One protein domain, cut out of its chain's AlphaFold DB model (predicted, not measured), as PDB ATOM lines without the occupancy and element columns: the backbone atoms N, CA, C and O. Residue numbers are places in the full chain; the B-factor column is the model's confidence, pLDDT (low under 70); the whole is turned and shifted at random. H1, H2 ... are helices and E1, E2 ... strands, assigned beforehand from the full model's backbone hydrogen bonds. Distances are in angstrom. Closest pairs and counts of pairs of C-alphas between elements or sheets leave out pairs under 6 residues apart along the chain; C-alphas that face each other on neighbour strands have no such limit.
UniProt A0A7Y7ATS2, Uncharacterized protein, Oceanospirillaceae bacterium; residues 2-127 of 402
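What this domain is: This is residues 2 to 127 of the 402 residues of an uncharacterized protein of Oceanospirillaceae bacterium (UniProt A0A7Y7ATS2). At one end, a two-strand ribbon of E1 beside E2 sits with E1 against helix H3; next to H3 comes a helical body in which H1 and H2 lie side by side as a hairpin and H5, nearest the middle, crosses H2. From E2 a long loop, residues 80 to 106, runs out to the other end of the long axis and comes back to the short helix H4 before H5. The printed part has 126 residues, with five named helices and two named strands in the order E1 H1 H2 H3 E2 H4 H5; the sheet, order E1 E2, is parallel, and the class is mostly helix. The whole is compact, with a radius of gyration of the C-alphas of 15.9 A, yet elongated in outline, spanning 50 by 28 by 26 A.

Where its parts are: E1, residues 2 to 6, begins at C-alpha 2 at (-22.487, 46.407, 33.192), and E2 is residues 75 to 79; each is 13.1 A long. H1 is residues 9 to 22, 20.0 A. H2, the longest helix by residues, is residues 33 to 48, 22.6 A, with C-alpha 33 at (-40.149, 39.507, 12.600). H3 is residues 53 to 67, 20.7 A. H4 is residues 107 to 110, 5.3 A. H5, residues 113 to 124, 16.5 A, ends at C-alpha 124 at (-32.147, 36.572, 22.683).

How they stand to each other: E1 and E2 are parallel at 19 degrees, with N 3 and O 75 at 2.9 A and N 77 and O 3 at 2.9 A, within hydrogen-bond range. With H1, H2 and H3 between them they make a strand-helix-strand unit, two parallel neighbour strands joined through helices. The closest C-alphas of E1 and H3 are those of Phe 5 and Glu 54, 5.9 A. H2, the hub, touches H3 with residues 44 to 48 alone, opposite ways at a steep tilt of 54 degrees, closest at the C-alphas of Leu 47 and Tyr 59, 5.5 A. H1 and H2 form a hairpin and touch at a shallow tilt of 28 degrees, with the C-alphas of Ile 15 and Met 43 closest at 7.0 A. H5 touches H2 about perpendicular, at 81 degrees, closest at the C-alphas of Ser 40 and Ala 120, 4.1 A. H1 and H5 only just touch, with 3 pairs of C-alphas within 8 A. H4 touches no helix. Every O i to N i+4 pair is within hydrogen-bond range in H1, H2, H3 and H5; H4 is too short for such a pair, and its one O i to N i+3 pair is not within range.

The domain as a whole: The two C-alphas farthest apart, those of Arg 68 and Pro 95, are 50.6 A apart. The printed part has no cut. The link from E2 to H4, 27 residues, is long. The mean pLDDT of the printed part is 71.3, and residues 26 to 33, 69 to 71, 80 to 115 and 126 to 127 are under 70.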
ATOM      1  N   ILE A   2     -22.386  46.579  34.657       79.50
ATOM      2  CA  ILE A   2     -22.487  46.407  33.192       79.50
ATOM      3  C   ILE A   2     -21.739  45.132  32.791       79.50
ATOM      4  O   ILE A   2     -20.625  44.913  33.261       79.50
ATOM      5  N   GLN A   3     -22.341  44.305  31.937       88.31
ATOM      6  CA  GLN A   3     -21.698  43.133  31.344       88.31
ATOM      7  C   GLN A   3     -21.157  43.508  29.961       88.31
ATOM      8  O   GLN A   3     -21.932  43.689  29.022       88.31
ATOM      9  N   THR A   4     -19.838  43.655  29.841       89.25
ATOM     10  CA  THR A   4     -19.178  43.903  28.552       89.25
ATOM     11  C   THR A   4     -18.673  42.591  27.962       89.25
ATOM     12  O   THR A   4     -18.023  41.824  28.670       89.25
ATOM     13  N   PHE A   5     -18.946  42.367  26.676       90.00
ATOM     14  CA  PHE A   5     -18.500  41.204  25.908       90.00
ATOM     15  C   PHE A   5     -17.742  41.659  24.664       90.00
ATOM     16  O   PHE A   5     -18.211  42.542  23.942       90.00
ATOM     17  N   LYS A   6     -16.598  41.041  24.366       89.25
ATOM     18  CA  LYS A   6     -15.874  41.273  23.106       89.25
ATOM     19  C   LYS A   6     -15.836  39.985  22.292       89.25
ATOM     20  O   LYS A   6     -14.967  39.152  22.508       89.25
ATOM     21  N   LEU A   7     -16.768  39.853  21.349       84.19
ATOM     22  CA  LEU A   7     -16.866  38.654  20.513       84.19
ATOM     23  C   LEU A   7     -15.636  38.509  19.607       84.19
ATOM     24  O   LEU A   7     -15.041  39.506  19.173       84.19
ATOM     25  N   ASP A   8     -15.268  37.262  19.330       83.56
ATOM     26  CA  ASP A   8     -14.105  36.904  18.526       83.56
ATOM     27  C   ASP A   8     -14.339  37.138  17.021       83.56
ATOM     28  O   ASP A   8     -15.472  37.252  16.552       83.56
ATOM     29  N   SER A   9     -13.272  37.222  16.224       82.56
ATOM     30  CA  SER A   9     -13.405  37.480  14.783       82.56
ATOM     31  C   SER A   9     -14.074  36.330  14.015       82.56
ATOM     32  O   SER A   9     -14.642  36.573  12.947       82.56
ATOM     33  N   ASN A  10     -14.044  35.092  14.524       85.62
ATOM     34  CA  ASN A  10     -14.711  33.970  13.870       85.62
ATOM     35  C   ASN A  10     -16.236  34.087  13.969       85.62
ATOM     36  O   ASN A  10     -16.901  33.968  12.939       85.62
ATOM     37  N   PHE A  11     -16.777  34.392  15.154       87.12
ATOM     38  CA  PHE A  11     -18.201  34.658  15.354       87.12
ATOM     39  C   PHE A  11     -18.693  35.743  14.391       87.12
ATOM     40  O   PHE A  11     -19.602  35.506  13.596       87.12
ATOM     41  N   LYS A  12     -18.019  36.901  14.367       84.75
ATOM     42  CA  LYS A  12     -18.369  38.038  13.490       84.75
ATOM     43  C   LYS A  12     -18.428  37.633  12.026       84.75
ATOM     44  O   LYS A  12     -19.370  37.984  11.326       84.75
ATOM     45  N   ARG A  13     -17.430  36.871  11.564       86.25
ATOM     46  CA  ARG A  13     -17.349  36.371  10.187       86.25
ATOM     47  C   ARG A  13     -18.485  35.402   9.857       86.25
ATOM     48  O   ARG A  13     -19.012  35.459   8.749       86.25
ATOM     49  N   ILE A  14     -18.858  34.523  10.788       90.19
ATOM     50  CA  ILE A  14     -19.969  33.574  10.620       90.19
ATOM     51  C   ILE A  14     -21.304  34.327  10.527       90.19
ATOM     52  O   ILE A  14     -22.068  34.085   9.593       90.19
ATOM     53  N   ILE A  15     -21.545  35.291  11.418       89.38
ATOM     54  CA  ILE A  15     -22.761  36.115  11.414       89.38
ATOM     55  C   ILE A  15     -22.843  37.007  10.166       89.38
ATOM     56  O   ILE A  15     -23.863  37.000   9.483       89.38
ATOM     57  N   ASN A  16     -21.759  37.694   9.794       85.38
ATOM     58  CA  ASN A  16     -21.683  38.501   8.569       85.38
ATOM     59  C   ASN A  16     -21.967  37.640   7.320       85.38
ATOM     60  O   ASN A  16     -22.765  38.015   6.465       85.38
ATOM     61  N   LYS A  17     -21.408  36.422   7.252       88.88
ATOM     62  CA  LYS A  17     -21.705  35.473   6.167       88.88
ATOM     63  C   LYS A  17     -23.188  35.083   6.119       88.88
ATOM     64  O   LYS A  17     -23.723  34.979   5.021       88.88
ATOM     65  N   TYR A  18     -23.845  34.867   7.260       91.69
ATOM     66  CA  TYR A  18     -25.282  34.574   7.295       91.69
ATOM     67  C   TYR A  18     -26.104  35.755   6.767       91.69
ATOM     68  O   TYR A  18     -26.935  35.566   5.882       91.69
ATOM     69  N   ILE A  19     -25.833  36.973   7.251       85.31
ATOM     70  CA  ILE A  19     -26.549  38.185   6.824       85.31
ATOM     71  C   ILE A  19     -26.381  38.386   5.309       85.31
ATOM     72  O   ILE A  19     -27.378  38.506   4.601       85.31
ATOM     73  N   ASN A  20     -25.159  38.280   4.781       83.31
ATOM     74  CA  ASN A  20     -24.903  38.422   3.341       83.31
ATOM     75  C   ASN A  20     -25.566  37.337   2.471       83.31
ATOM     76  O   ASN A  20     -25.835  37.584   1.300       83.31
ATOM     77  N   LEU A  21     -25.793  36.127   2.999       87.56
ATOM     78  CA  LEU A  21     -26.401  35.019   2.246       87.56
ATOM     79  C   LEU A  21     -27.931  34.987   2.315       87.56
ATOM     80  O   LEU A  21     -28.555  34.442   1.406       87.56
ATOM     81  N   HIS A  22     -28.524  35.506   3.391       87.44
ATOM     82  CA  HIS A  22     -29.947  35.313   3.688       87.44
ATOM     83  C   HIS A  22     -30.735  36.616   3.851       87.44
ATOM     84  O   HIS A  22     -31.944  36.607   3.649       87.44
ATOM     85  N   LEU A  23     -30.071  37.722   4.196       82.00
ATOM     86  CA  LEU A  23     -30.709  38.982   4.597       82.00
ATOM     87  C   LEU A  23     -30.220  40.207   3.795       82.00
ATOM     88  O   LEU A  23     -30.760  41.289   3.981       82.00
ATOM     89  N   ASN A  24     -29.236  40.061   2.897       76.12
ATOM     90  CA  ASN A  24     -28.617  41.165   2.136       76.12
ATOM     91  C   ASN A  24     -29.615  42.040   1.360       76.12
ATOM     92  O   ASN A  24     -29.458  43.256   1.275       76.12
ATOM     93  N   ASP A  25     -30.645  41.415   0.790       70.06
ATOM     94  CA  ASP A  25     -31.661  42.105  -0.010       70.06
ATOM     95  C   ASP A  25     -32.874  42.538   0.838       70.06
ATOM     96  O   ASP A  25     -33.772  43.231   0.349       70.06
ATOM     97  N   ILE A  26     -32.890  42.156   2.122       69.88
ATOM     98  CA  ILE A  26     -33.957  42.420   3.084       69.88
ATOM     99  C   ILE A  26     -33.572  43.634   3.937       69.88
ATOM    100  O   ILE A  26     -32.554  43.667   4.625       69.88
ATOM    101  N   ASN A  27     -34.425  44.652   3.912       62.84
ATOM    102  CA  ASN A  27     -34.252  45.849   4.724       62.84
ATOM    103  C   ASN A  27     -34.658  45.553   6.186       62.84
ATOM    104  O   ASN A  27     -35.841  45.288   6.403       62.84
ATOM    105  N   PRO A  28     -33.761  45.661   7.189       57.47
ATOM    106  CA  PRO A  28     -34.113  45.435   8.596       57.47
ATOM    107  C   PRO A  28     -35.137  46.445   9.138       57.47
ATOM    108  O   PRO A  28     -35.659  46.249  10.224       57.47
ATOM    109  N   TYR A  29     -35.437  47.526   8.406       53.94
ATOM    110  CA  TYR A  29     -36.450  48.523   8.769       53.94
ATOM    111  C   TYR A  29     -37.825  48.304   8.106       53.94
ATOM    112  O   TYR A  29     -38.694  49.183   8.165       53.94
ATOM    113  N   SER A  30     -38.006  47.190   7.398       52.97
ATOM    114  CA  SER A  30     -39.285  46.798   6.790       52.97
ATOM    115  C   SER A  30     -39.390  45.282   6.582       52.97
ATOM    116  O   SER A  30     -40.069  44.839   5.655       52.97
ATOM    117  N   SER A  31     -38.642  44.509   7.366       61.25
ATOM    118  CA  SER A  31     -38.643  43.049   7.362       61.25
ATOM    119  C   SER A  31     -39.744  42.497   8.256       61.25
ATOM    120  O   SER A  31     -40.274  43.188   9.129       61.25
ATOM    121  N   GLU A  32     -40.067  41.224   8.055       64.06
ATOM    122  CA  GLU A  32     -40.950  40.497   8.957       64.06
ATOM    123  C   GLU A  32     -40.152  40.025  10.184       64.06
ATOM    124  O   GLU A  32     -38.967  39.691  10.094       64.06
ATOM    125  N   GLN A  33     -40.802  39.930  11.348       65.81
ATOM    126  CA  GLN A  33     -40.149  39.507  12.600       65.81
ATOM    127  C   GLN A  33     -39.430  38.143  12.474       65.81
ATOM    128  O   GLN A  33     -38.411  37.908  13.124       65.81
ATOM    129  N   ILE A  34     -39.924  37.262  11.599       75.19
ATOM    130  CA  ILE A  34     -39.367  35.926  11.344       75.19
ATOM    131  C   ILE A  34     -37.916  35.948  10.823       75.19
ATOM    132  O   ILE A  34     -37.144  35.029  11.113       75.19
ATOM    133  N   ASP A  35     -37.511  37.003  10.111       79.81
ATOM    134  CA  ASP A  35     -36.139  37.164   9.610       79.81
ATOM    135  C   ASP A  35     -35.166  37.397  10.780       79.81
ATOM    136  O   ASP A  35     -34.092  36.791  10.873       79.81
ATOM    137  N   ALA A  36     -35.604  38.215  11.742       75.50
ATOM    138  CA  ALA A  36     -34.892  38.500  12.981       75.50
ATOM    139  C   ALA A  36     -34.789  37.260  13.879       75.50
ATOM    140  O   ALA A  36     -33.724  36.977  14.429       75.50
ATOM    141  N   GLU A  37     -35.878  36.497  14.006       79.62
ATOM    142  CA  GLU A  37     -35.923  35.243  14.770       79.62
ATOM    143  C   GLU A  37     -35.001  34.171  14.180       79.62
ATOM    144  O   GLU A  37     -34.354  33.428  14.923       79.62
ATOM    145  N   SER A  38     -34.900  34.116  12.851       88.62
ATOM    146  CA  SER A  38     -34.021  33.186  12.138       88.62
ATOM    147  C   SER A  38     -32.544  33.492  12.406       88.62
ATOM    148  O   SER A  38     -31.788  32.592  12.782       88.62
ATOM    149  N   LEU A  39     -32.148  34.770  12.330       89.94
ATOM    150  CA  LEU A  39     -30.805  35.208  12.725       89.94
ATOM    151  C   LEU A  39     -30.554  35.020  14.228       89.94
ATOM    152  O   LEU A  39     -29.472  34.591  14.619       89.94
ATOM    153  N   SER A  40     -31.549  35.295  15.075       87.88
ATOM    154  CA  SER A  40     -31.478  35.111  16.529       87.88
ATOM    155  C   SER A  40     -31.157  33.664  16.905       87.88
ATOM    156  O   SER A  40     -30.219  33.410  17.665       87.88
ATOM    157  N   ARG A  41     -31.858  32.698  16.298       93.19
ATOM    158  CA  ARG A  41     -31.597  31.265  16.484       93.19
ATOM    159  C   ARG A  41     -30.196  30.876  16.013       93.19
ATOM    160  O   ARG A  41     -29.454  30.255  16.769       93.19
ATOM    161  N   PHE A  42     -29.806  31.309  14.814       95.62
ATOM    162  CA  PHE A  42     -28.477  31.034  14.265       95.62
ATOM    163  C   PHE A  42     -27.347  31.608  15.139       95.62
ATOM    164  O   PHE A  42     -26.331  30.950  15.375       95.62
ATOM    165  N   MET A  43     -27.532  32.815  15.681       93.44
ATOM    166  CA  MET A  43     -26.608  33.408  16.647       93.44
ATOM    167  C   MET A  43     -26.514  32.589  17.934       93.44
ATOM    168  O   MET A  43     -25.407  32.387  18.425       93.44
ATOM    169  N   TYR A  44     -27.636  32.105  18.473       94.44
ATOM    170  CA  TYR A  44     -27.643  31.275  19.682       94.44
ATOM    171  C   TYR A  44     -26.859  29.972  19.484       94.44
ATOM    172  O   TYR A  44     -25.974  29.673  20.281       94.44
ATOM    173  N   GLU A  45     -27.109  29.255  18.386       95.75
ATOM    174  CA  GLU A  45     -26.390  28.025  18.009       95.75
ATOM    175  C   GLU A  45     -24.886  28.284  17.783       95.75
ATOM    176  O   GLU A  45     -24.031  27.501  18.207       95.75
ATOM    177  N   THR A  46     -24.537  29.421  17.168       94.50
ATOM    178  CA  THR A  46     -23.136  29.828  16.956       94.50
ATOM    179  C   THR A  46     -22.439  30.196  18.275       94.50
ATOM    180  O   THR A  46     -21.265  29.881  18.455       94.50
ATOM    181  N   LEU A  47     -23.140  30.833  19.221       94.38
ATOM    182  CA  LEU A  47     -22.609  31.122  20.559       94.38
ATOM    183  C   LEU A  47     -22.461  29.840  21.399       94.38
ATOM    184  O   LEU A  47     -21.445  29.677  22.068       94.38
ATOM    185  N   GLU A  48     -23.435  28.924  21.335       95.31
ATOM    186  CA  GLU A  48     -23.439  27.632  22.041       95.31
ATOM    187  C   GLU A  48     -22.278  26.725  21.616       95.31
ATOM    188  O   GLU A  48     -21.654  26.078  22.458       95.31
ATOM    189  N   SER A  49     -21.968  26.706  20.318       93.00
ATOM    190  CA  SER A  49     -20.883  25.911  19.729       93.00
ATOM    191  C   SER A  49     -19.515  26.607  19.727       93.00
ATOM    192  O   SER A  49     -18.517  26.001  19.328       93.00
ATOM    193  N   SER A  50     -19.431  27.864  20.181       91.75
ATOM    194  CA  SER A  50     -18.176  28.619  20.196       91.75
ATOM    195  C   SER A  50     -17.185  28.072  21.227       91.75
ATOM    196  O   SER A  50     -17.556  27.736  22.349       91.75
ATOM    197  N   ILE A  51     -15.900  28.039  20.871       90.81
ATOM    198  CA  ILE A  51     -14.803  27.737  21.809       90.81
ATOM    199  C   ILE A  51     -14.228  28.996  22.479       90.81
ATOM    200  O   ILE A  51     -13.377  28.883  23.357       90.81
ATOM    201  N   ASP A  52     -14.670  30.186  22.063       91.81
ATOM    202  CA  ASP A  52     -14.254  31.461  22.646       91.81
ATOM    203  C   ASP A  52     -14.943  31.705  24.001       91.81
ATOM    204  O   ASP A  52     -16.160  31.553  24.141       91.81
ATOM    205  N   GLU A  53     -14.161  32.109  25.006       92.06
ATOM    206  CA  GLU A  53     -14.651  32.285  26.373       92.06
ATOM    207  C   GLU A  53     -15.687  33.413  26.469       92.06
ATOM    208  O   GLU A  53     -16.706  33.245  27.142       92.06
ATOM    209  N   GLU A  54     -15.477  34.532  25.771       90.62
ATOM    210  CA  GLU A  54     -16.395  35.678  25.781       90.62
ATOM    211  C   GLU A  54     -17.747  35.321  25.153       90.62
ATOM    212  O   GLU A  54     -18.803  35.590  25.735       90.62
ATOM    213  N   SER A  55     -17.719  34.625  24.017       91.25
ATOM    214  CA  SER A  55     -18.899  34.055  23.358       91.25
ATOM    215  C   SER A  55     -19.640  33.074  24.274       91.25
ATOM    216  O   SER A  55     -20.856  33.176  24.434       91.25
ATOM    217  N   GLN A  56     -18.918  32.184  24.963       93.88
ATOM    218  CA  GLN A  56     -19.495  31.248  25.934       93.88
ATOM    219  C   GLN A  56     -20.018  31.929  27.209       93.88
ATOM    220  O   GLN A  56     -20.929  31.418  27.867       93.88
ATOM    221  N   ARG A  57     -19.465  33.080  27.609       94.94
ATOM    222  CA  ARG A  57     -20.025  33.911  28.687       94.94
ATOM    223  C   ARG A  57     -21.326  34.582  28.238       94.94
ATOM    224  O   ARG A  57     -22.284  34.582  29.011       94.94
ATOM    225  N   LEU A  58     -21.394  35.083  27.000       92.94
ATOM    226  CA  LEU A  58     -22.619  35.655  26.430       92.94
ATOM    227  C   LEU A  58     -23.715  34.588  26.256       92.94
ATOM    228  O   LEU A  58     -24.837  34.814  26.702       92.94
ATOM    229  N   TYR A  59     -23.384  33.407  25.716       94.81
ATOM    230  CA  TYR A  59     -24.286  32.245  25.649       94.81
ATOM    231  C   TYR A  59     -24.890  31.923  27.019       94.81
ATOM    232  O   TYR A  59     -26.110  31.874  27.167       94.81
ATOM    233  N   ARG A  60     -24.047  31.774  28.054       95.31
ATOM    234  CA  ARG A  60     -24.503  31.467  29.419       95.31
ATOM    235  C   ARG A  60     -25.421  32.547  29.995       95.31
ATOM    236  O   ARG A  60     -26.377  32.198  30.683       95.31
ATOM    237  N   LEU A  61     -25.179  33.829  29.704       92.38
ATOM    238  CA  LEU A  61     -26.084  34.917  30.098       92.38
ATOM    239  C   LEU A  61     -27.430  34.836  29.358       92.38
ATOM    240  O   LEU A  61     -28.474  34.930  29.997       92.38
ATOM    241  N   ILE A  62     -27.411  34.643  28.039       90.44
ATOM    242  CA  ILE A  62     -28.624  34.541  27.212       90.44
ATOM    243  C   ILE A  62     -29.469  33.344  27.651       90.44
ATOM    244  O   ILE A  62     -30.655  33.503  27.921       90.44
ATOM    245  N   LYS A  63     -28.851  32.172  27.819       92.75
ATOM    246  CA  LYS A  63     -29.502  30.962  28.328       92.75
ATOM    247  C   LYS A  63     -30.138  31.187  29.700       92.75
ATOM    248  O   LYS A  63     -31.313  30.897  29.888       92.75
ATOM    249  N   LEU A  64     -29.399  31.794  30.632       89.44
ATOM    250  CA  LEU A  64     -29.897  32.130  31.969       89.44
ATOM    251  C   LEU A  64     -31.097  33.092  31.933       89.44
ATOM    252  O   LEU A  64     -32.014  32.957  32.742       89.44
ATOM    253  N   ILE A  65     -31.092  34.050  31.001       82.25
ATOM    254  CA  ILE A  65     -32.212  34.959  30.743       82.25
ATOM    255  C   ILE A  65     -33.402  34.172  30.172       82.25
ATOM    256  O   ILE A  65     -34.503  34.281  30.704       82.25
ATOM    257  N   GLN A  66     -33.205  33.351  29.139       81.88
ATOM    258  CA  GLN A  66     -34.273  32.591  28.480       81.88
ATOM    259  C   GLN A  66     -34.935  31.554  29.402       81.88
ATOM    260  O   GLN A  66     -36.161  31.505  29.475       81.88
ATOM    261  N   GLU A  67     -34.153  30.794  30.173       84.50
ATOM    262  CA  GLU A  67     -34.642  29.733  31.070       84.50
ATOM    263  C   GLU A  67     -35.384  30.251  32.318       84.50
ATOM    264  O   GLU A  67     -36.074  29.482  32.990       84.50
ATOM    265  N   ARG A  68     -35.245  31.536  32.680       76.94
ATOM    266  CA  ARG A  68     -35.765  32.082  33.949       76.94
ATOM    267  C   ARG A  68     -36.681  33.286  33.726       76.94
ATOM    268  O   ARG A  68     -36.184  34.417  33.688       76.94
ATOM    269  N   PRO A  69     -38.017  33.109  33.655       60.62
ATOM    270  CA  PRO A  69     -38.985  34.180  33.383       60.62
ATOM    271  C   PRO A  69     -38.744  35.494  34.149       60.62
ATOM    272  O   PRO A  69     -38.713  36.559  33.542       60.62
ATOM    273  N   LEU A  70     -38.433  35.444  35.447       65.75
ATOM    274  CA  LEU A  70     -38.226  36.646  36.272       65.75
ATOM    275  C   LEU A  70     -36.764  37.127  36.387       65.75
ATOM    276  O   LEU A  70     -36.473  38.003  37.195       65.75
ATOM    277  N   PHE A  71     -35.823  36.587  35.605       69.25
ATOM    278  CA  PHE A  71     -34.428  37.039  35.669       69.25
ATOM    279  C   PHE A  71     -34.274  38.471  35.112       69.25
ATOM    280  O   PHE A  71     -34.743  38.720  33.994       69.25
ATOM    281  N   PRO A  72     -33.622  39.402  35.836       70.19
ATOM    282  CA  PRO A  72     -33.381  40.756  35.348       70.19
ATOM    283  C   PRO A  72     -32.368  40.757  34.204       70.19
ATOM    284  O   PRO A  72     -31.260  40.237  34.333       70.19
ATOM    285  N   VAL A  73     -32.721  41.393  33.090       73.19
ATOM    286  CA  VAL A  73     -31.787  41.660  31.992       73.19
ATOM    287  C   VAL A  73     -30.818  42.756  32.462       73.19
ATOM    288  O   VAL A  73     -31.274  43.846  32.829       73.19
ATOM    289  N   PRO A  74     -29.496  42.498  32.518       77.94
ATOM    290  CA  PRO A  74     -28.519  43.506  32.916       77.94
ATOM    291  C   PRO A  74     -28.276  44.513  31.785       77.94
ATOM    292  O   PRO A  74     -28.661  44.295  30.638       77.94
ATOM    293  N   THR A  75     -27.561  45.601  32.076       76.12
ATOM    294  CA  THR A  75     -26.923  46.391  31.015       76.12
ATOM    295  C   THR A  75     -25.850  45.545  30.330       76.12
ATOM    296  O   THR A  75     -24.947  45.043  31.004       76.12
ATOM    297  N   VAL A  76     -25.938  45.409  29.008       79.31
ATOM    298  CA  VAL A  76     -25.057  44.590  28.167       79.31
ATOM    299  C   VAL A  76     -24.393  45.477  27.116       79.31
ATOM    300  O   VAL A  76     -25.077  46.158  26.357       79.31
ATOM    301  N   HIS A  77     -23.062  45.459  27.051       81.81
ATOM    302  CA  HIS A  77     -22.263  46.153  26.035       81.81
ATOM    303  C   HIS A  77     -21.512  45.116  25.206       81.81
ATOM    304  O   HIS A  77     -20.601  44.471  25.713       81.81
ATOM    305  N   ILE A  78     -21.882  44.930  23.944       77.81
ATOM    306  CA  ILE A  78     -21.187  43.998  23.052       77.81
ATOM    307  C   ILE A  78     -20.332  44.810  22.088       77.81
ATOM    308  O   ILE A  78     -20.841  45.664  21.362       77.81
ATOM    309  N   LYS A  79     -19.020  44.566  22.118       76.31
ATOM    310  CA  LYS A  79     -18.043  45.363  21.383       76.31
ATOM    311  C   LYS A  79     -17.798  44.859  19.966       76.31
ATOM    312  O   LYS A  79     -17.469  43.686  19.775       76.31
ATOM    313  N   ASN A  80     -17.810  45.793  19.011       66.88
ATOM    314  CA  ASN A  80     -17.344  45.627  17.632       66.88
ATOM    315  C   ASN A  80     -17.975  44.390  16.962       66.88
ATOM    316  O   ASN A  80     -17.262  43.478  16.543       66.88
ATOM    317  N   ILE A  81     -19.304  44.295  16.967       64.56
ATOM    318  CA  ILE A  81     -20.031  43.032  16.827       64.56
ATOM    319  C   ILE A  81     -20.057  42.444  15.414       64.56
ATOM    320  O   ILE A  81     -20.116  41.229  15.262       64.56
ATOM    321  N   VAL A  82     -19.978  43.289  14.390       64.00
ATOM    322  CA  VAL A  82     -19.679  42.920  13.005       64.00
ATOM    323  C   VAL A  82     -18.866  44.066  12.411       64.00
ATOM    324  O   VAL A  82     -19.156  45.234  12.667       64.00
ATOM    325  N   GLU A  83     -17.832  43.746  11.638       55.22
ATOM    326  CA  GLU A  83     -17.149  44.750  10.822       55.22
ATOM    327  C   GLU A  83     -18.093  45.181   9.692       55.22
ATOM    328  O   GLU A  83     -18.443  44.377   8.825       55.22
ATOM    329  N   GLU A  84     -18.525  46.445   9.720       50.28
ATOM    330  CA  GLU A  84     -19.123  47.074   8.541       50.28
ATOM    331  C   GLU A  84     -18.034  47.166   7.446       50.28
ATOM    332  O   GLU A  84     -16.862  47.380   7.787       50.28
ATOM    333  N   PRO A  85     -18.358  46.975   6.153       42.09
ATOM    334  CA  PRO A  85     -17.342  46.877   5.106       42.09
ATOM    335  C   PRO A  85     -16.422  48.104   5.037       42.09
ATOM    336  O   PRO A  85     -16.862  49.248   5.133       42.09
ATOM    337  N   SER A  86     -15.125  47.891   4.813       35.84
ATOM    338  CA  SER A  86     -14.202  48.995   4.548       35.84
ATOM    339  C   SER A  86     -14.491  49.631   3.178       35.84
ATOM    340  O   SER A  86     -14.797  48.941   2.208       35.84
ATOM    341  N   ASN A  87     -14.364  50.963   3.105       35.34
ATOM    342  CA  ASN A  87     -14.681  51.828   1.952       35.34
ATOM    343  C   ASN A  87     -16.173  52.155   1.714       35.34
ATOM    344  O   ASN A  87     -16.536  52.575   0.615       35.34
ATOM    345  N   THR A  88     -17.042  52.065   2.728       35.06
ATOM    346  CA  THR A  88     -18.437  52.556   2.665       35.06
ATOM    347  C   THR A  88     -18.545  54.087   2.752       35.06
ATOM    348  O   THR A  88     -19.251  54.632   3.607       35.06
ATOM    349  N   LEU A  89     -17.854  54.809   1.866       32.84
ATOM    350  CA  LEU A  89     -18.199  56.205   1.593       32.84
ATOM    351  C   LEU A  89     -19.563  56.221   0.900       32.84
ATOM    352  O   LEU A  89     -19.755  55.600  -0.145       32.84
ATOM    353  N   LEU A  90     -20.524  56.901   1.519       38.16
ATOM    354  CA  LEU A  90     -21.904  56.943   1.049       38.16
ATOM    355  C   LEU A  90     -21.975  57.542  -0.367       38.16
ATOM    356  O   LEU A  90     -21.576  58.697  -0.539       38.16
ATOM    357  N   PRO A  91     -22.524  56.833  -1.371       33.78
ATOM    358  CA  PRO A  91     -22.756  57.439  -2.673       33.78
ATOM    359  C   PRO A  91     -23.792  58.579  -2.558       33.78
ATOM    360  O   PRO A  91     -24.715  58.501  -1.734       33.78
ATOM    361  N   PRO A  92     -23.661  59.643  -3.374       34.41
ATOM    362  CA  PRO A  92     -24.531  60.811  -3.304       34.41
ATOM    363  C   PRO A  92     -26.002  60.475  -3.579       34.41
ATOM    364  O   PRO A  92     -26.354  59.522  -4.278       34.41
ATOM    365  N   ARG A  93     -26.891  61.284  -2.999       36.53
ATOM    366  CA  ARG A  93     -28.334  61.027  -2.932       36.53
ATOM    367  C   ARG A  93     -29.014  61.109  -4.303       36.53
ATOM    368  O   ARG A  93     -28.918  62.122  -4.994       36.53
ATOM    369  N   THR A  94     -29.858  60.129  -4.630       37.62
ATOM    370  CA  THR A  94     -30.786  60.245  -5.768       37.62
ATOM    371  C   THR A  94     -32.019  61.110  -5.419       37.62
ATOM    372  O   THR A  94     -32.450  61.163  -4.262       37.62
ATOM    373  N   PRO A  95     -32.636  61.830  -6.382       33.09
ATOM    374  CA  PRO A  95     -33.518  62.974  -6.078       33.09
ATOM    375  C   PRO A  95     -34.838  62.713  -5.324       33.09
ATOM    376  O   PRO A  95     -35.534  63.688  -5.013       33.09
ATOM    377  N   ARG A  96     -35.213  61.449  -5.074       31.31
ATOM    378  CA  ARG A  96     -36.554  61.032  -4.605       31.31
ATOM    379  C   ARG A  96     -36.689  60.814  -3.089       31.31
ATOM    380  O   ARG A  96     -37.805  60.631  -2.621       31.31
ATOM    381  N   GLY A  97     -35.600  60.914  -2.325       36.00
ATOM    382  CA  GLY A  97     -35.587  60.528  -0.905       36.00
ATOM    383  C   GLY A  97     -35.203  59.060  -0.722       36.00
ATOM    384  O   GLY A  97     -34.797  58.421  -1.687       36.00
ATOM    385  N   PHE A  98     -35.274  58.559   0.512       37.50
ATOM    386  CA  PHE A  98     -35.001  57.151   0.803       37.50
ATOM    387  C   PHE A  98     -36.082  56.274   0.160       37.50
ATOM    388  O   PHE A  98     -37.271  56.487   0.405       37.50
ATOM    389  N   ASP A  99     -35.665  55.303  -0.652       39.59
ATOM    390  CA  ASP A  99     -36.555  54.322  -1.270       39.59
ATOM    391  C   ASP A  99     -36.342  52.970  -0.587       39.59
ATOM    392  O   ASP A  99     -35.665  52.074  -1.094       39.59
ATOM    393  N   TYR A 100     -36.933  52.857   0.605       46.50
ATOM    394  CA  TYR A 100     -36.808  51.701   1.493       46.50
ATOM    395  C   TYR A 100     -37.201  50.365   0.838       46.50
ATOM    396  O   TYR A 100     -36.761  49.315   1.307       46.50
ATOM    397  N   GLY A 101     -38.017  50.402  -0.226       39.25
ATOM    398  CA  GLY A 101     -38.551  49.230  -0.916       39.25
ATOM    399  C   GLY A 101     -37.850  48.929  -2.240       39.25
ATOM    400  O   GLY A 101     -37.204  47.888  -2.365       39.25
ATOM    401  N   SER A 102     -37.964  49.813  -3.238       42.03
ATOM    402  CA  SER A 102     -37.711  49.458  -4.647       42.03
ATOM    403  C   SER A 102     -36.272  49.611  -5.147       42.03
ATOM    404  O   SER A 102     -35.967  49.120  -6.233       42.03
ATOM    405  N   ASN A 103     -35.362  50.221  -4.384       44.88
ATOM    406  CA  ASN A 103     -33.957  50.334  -4.787       44.88
ATOM    407  C   ASN A 103     -33.115  49.162  -4.216       44.88
ATOM    408  O   ASN A 103     -32.994  49.054  -2.992       44.88
ATOM    409  N   PRO A 104     -32.521  48.276  -5.044       43.38
ATOM    410  CA  PRO A 104     -31.598  47.228  -4.579       43.38
ATOM    411  C   PRO A 104     -30.206  47.774  -4.216       43.38
ATOM    412  O   PRO A 104     -29.415  47.083  -3.588       43.38
ATOM    413  N   HIS A 105     -29.907  49.024  -4.575       40.53
ATOM    414  CA  HIS A 105     -28.674  49.728  -4.220       40.53
ATOM    415  C   HIS A 105     -28.915  50.798  -3.138       40.53
ATOM    416  O   HIS A 105     -28.190  51.792  -3.074       40.53
ATOM    417  N   ASP A 106     -29.963  50.657  -2.313       43.16
ATOM    418  CA  ASP A 106     -30.164  51.564  -1.181       43.16
ATOM    419  C   ASP A 106     -29.173  51.241  -0.054       43.16
ATOM    420  O   ASP A 106     -29.113  50.125   0.463       43.16
ATOM    421  N   ARG A 107     -28.421  52.264   0.358       41.88
ATOM    422  CA  ARG A 107     -27.487  52.259   1.494       41.88
ATOM    423  C   ARG A 107     -28.076  51.704   2.800       41.88
ATOM    424  O   ARG A 107     -27.318  51.208   3.624       41.88
ATOM    425  N   MET A 108     -29.396  51.776   2.998       44.53
ATOM    426  CA  MET A 108     -30.067  51.217   4.180       44.53
ATOM    427  C   MET A 108     -30.158  49.683   4.165       44.53
ATOM    428  O   MET A 108     -30.339  49.085   5.220       44.53
ATOM    429  N   LYS A 109     -30.014  49.039   2.999       45.53
ATOM    430  CA  LYS A 109     -29.992  47.572   2.869       45.53
ATOM    431  C   LYS A 109     -28.582  46.999   3.044       45.53
ATOM    432  O   LYS A 109     -28.413  45.935   3.620       45.53
ATOM    433  N   LEU A 110     -27.562  47.743   2.608       41.19
ATOM    434  CA  LEU A 110     -26.182  47.254   2.474       41.19
ATOM    435  C   LEU A 110     -25.272  47.479   3.703       41.19
ATOM    436  O   LEU A 110     -24.132  47.011   3.699       41.19
ATOM    437  N   HIS A 111     -25.707  48.242   4.716       48.97
ATOM    438  CA  HIS A 111     -24.817  48.788   5.767       48.97
ATOM    439  C   HIS A 111     -25.381  48.694   7.195       48.97
ATOM    440  O   HIS A 111     -25.114  49.553   8.034       48.97
ATOM    441  N   PHE A 112     -26.214  47.686   7.459       60.88
ATOM    442  CA  PHE A 112     -26.889  47.516   8.749       60.88
ATOM    443  C   PHE A 112     -26.745  46.093   9.303       60.88
ATOM    444  O   PHE A 112     -27.657  45.556   9.933       60.88
ATOM    445  N   ASN A 113     -25.548  45.510   9.149       68.62
ATOM    446  CA  ASN A 113     -25.161  44.298   9.874       68.62
ATOM    447  C   ASN A 113     -25.356  44.502  11.386       68.62
ATOM    448  O   ASN A 113     -25.948  43.666  12.063       68.62
ATOM    449  N   THR A 114     -24.940  45.661  11.904       66.38
ATOM    450  CA  THR A 114     -25.145  46.032  13.312       66.38
ATOM    451  C   THR A 114     -26.632  46.100  13.716       66.38
ATOM    452  O   THR A 114     -26.953  45.780  14.862       66.38
ATOM    453  N   GLU A 115     -27.562  46.443  12.814       68.50
ATOM    454  CA  GLU A 115     -29.008  46.499  13.119       68.50
ATOM    455  C   GLU A 115     -29.629  45.105  13.188       68.50
ATOM    456  O   GLU A 115     -30.278  44.766  14.176       68.50
ATOM    457  N   TRP A 116     -29.362  44.270  12.177       74.81
ATOM    458  CA  TRP A 116     -29.795  42.873  12.142       74.81
ATOM    459  C   TRP A 116     -29.351  42.125  13.400       74.81
ATOM    460  O   TRP A 116     -30.135  41.419  14.037       74.81
ATOM    461  N   VAL A 117     -28.103  42.341  13.812       76.94
ATOM    462  CA  VAL A 117     -27.554  41.730  15.022       76.94
ATOM    463  C   VAL A 117     -28.123  42.373  16.298       76.94
ATOM    464  O   VAL A 117     -28.341  41.663  17.279       76.94
ATOM    465  N   SER A 118     -28.455  43.670  16.294       72.75
ATOM    466  CA  SER A 118     -29.193  44.311  17.399       72.75
ATOM    467  C   SER A 118     -30.573  43.680  17.602       72.75
ATOM    468  O   SER A 118     -30.939  43.353  18.728       72.75
ATOM    469  N   TRP A 119     -31.315  43.441  16.523       70.00
ATOM    470  CA  TRP A 119     -32.608  42.756  16.557       70.00
ATOM    471  C   TRP A 119     -32.498  41.313  17.045       70.00
ATOM    472  O   TRP A 119     -33.208  40.899  17.963       70.00
ATOM    473  N   ALA A 120     -31.559  40.555  16.484       79.06
ATOM    474  CA  ALA A 120     -31.322  39.178  16.883       79.06
ATOM    475  C   ALA A 120     -30.954  39.063  18.374       79.06
ATOM    476  O   ALA A 120     -31.468  38.182  19.065       79.06
ATOM    477  N   LEU A 121     -30.136  39.981  18.901       78.12
ATOM    478  CA  LEU A 121     -29.801  40.053  20.328       78.12
ATOM    479  C   LEU A 121     -30.959  40.519  21.208       78.12
ATOM    480  O   LEU A 121     -31.108  40.002  22.313       78.12
ATOM    481  N   ALA A 122     -31.779  41.463  20.743       71.94
ATOM    482  CA  ALA A 122     -32.980  41.897  21.451       71.94
ATOM    483  C   ALA A 122     -33.892  40.697  21.752       71.94
ATOM    484  O   ALA A 122     -34.272  40.488  22.907       71.94
ATOM    485  N   LEU A 123     -34.142  39.857  20.744       72.25
ATOM    486  CA  LEU A 123     -34.898  38.611  20.883       72.25
ATOM    487  C   LEU A 123     -34.219  37.628  21.854       72.25
ATOM    488  O   LEU A 123     -34.877  37.106  22.757       72.25
ATOM    489  N   LEU A 124     -32.895  37.436  21.756       81.12
ATOM    490  CA  LEU A 124     -32.147  36.572  22.683       81.12
ATOM    491  C   LEU A 124     -32.240  37.043  24.143       81.12
ATOM    492  O   LEU A 124     -32.361  36.221  25.052       81.12
ATOM    493  N   LEU A 125     -32.270  38.355  24.374       74.69
ATOM    494  CA  LEU A 125     -32.439  38.976  25.690       74.69
ATOM    495  C   LEU A 125     -33.920  39.078  26.138       74.69
ATOM    496  O   LEU A 125     -34.208  39.674  27.178       74.69
ATOM    497  N   ARG A 126     -34.853  38.441  25.409       67.31
ATOM    498  CA  ARG A 126     -36.319  38.438  25.614       67.31
ATOM    499  C   ARG A 126     -36.988  39.807  25.519       67.31
ATOM    500  O   ARG A 126     -37.973  40.072  26.208       67.31
ATOM    501  N   HIS A 127     -36.501  40.680  24.655       59.47
ATOM    502  CA  HIS A 127     -37.295  41.819  24.223       59.47
ATOM    503  C   HIS A 127     -38.234  41.367  23.099       59.47
ATOM    504  O   HIS A 127     -37.855  41.333  21.935       59.47
TER     505      HIS A 127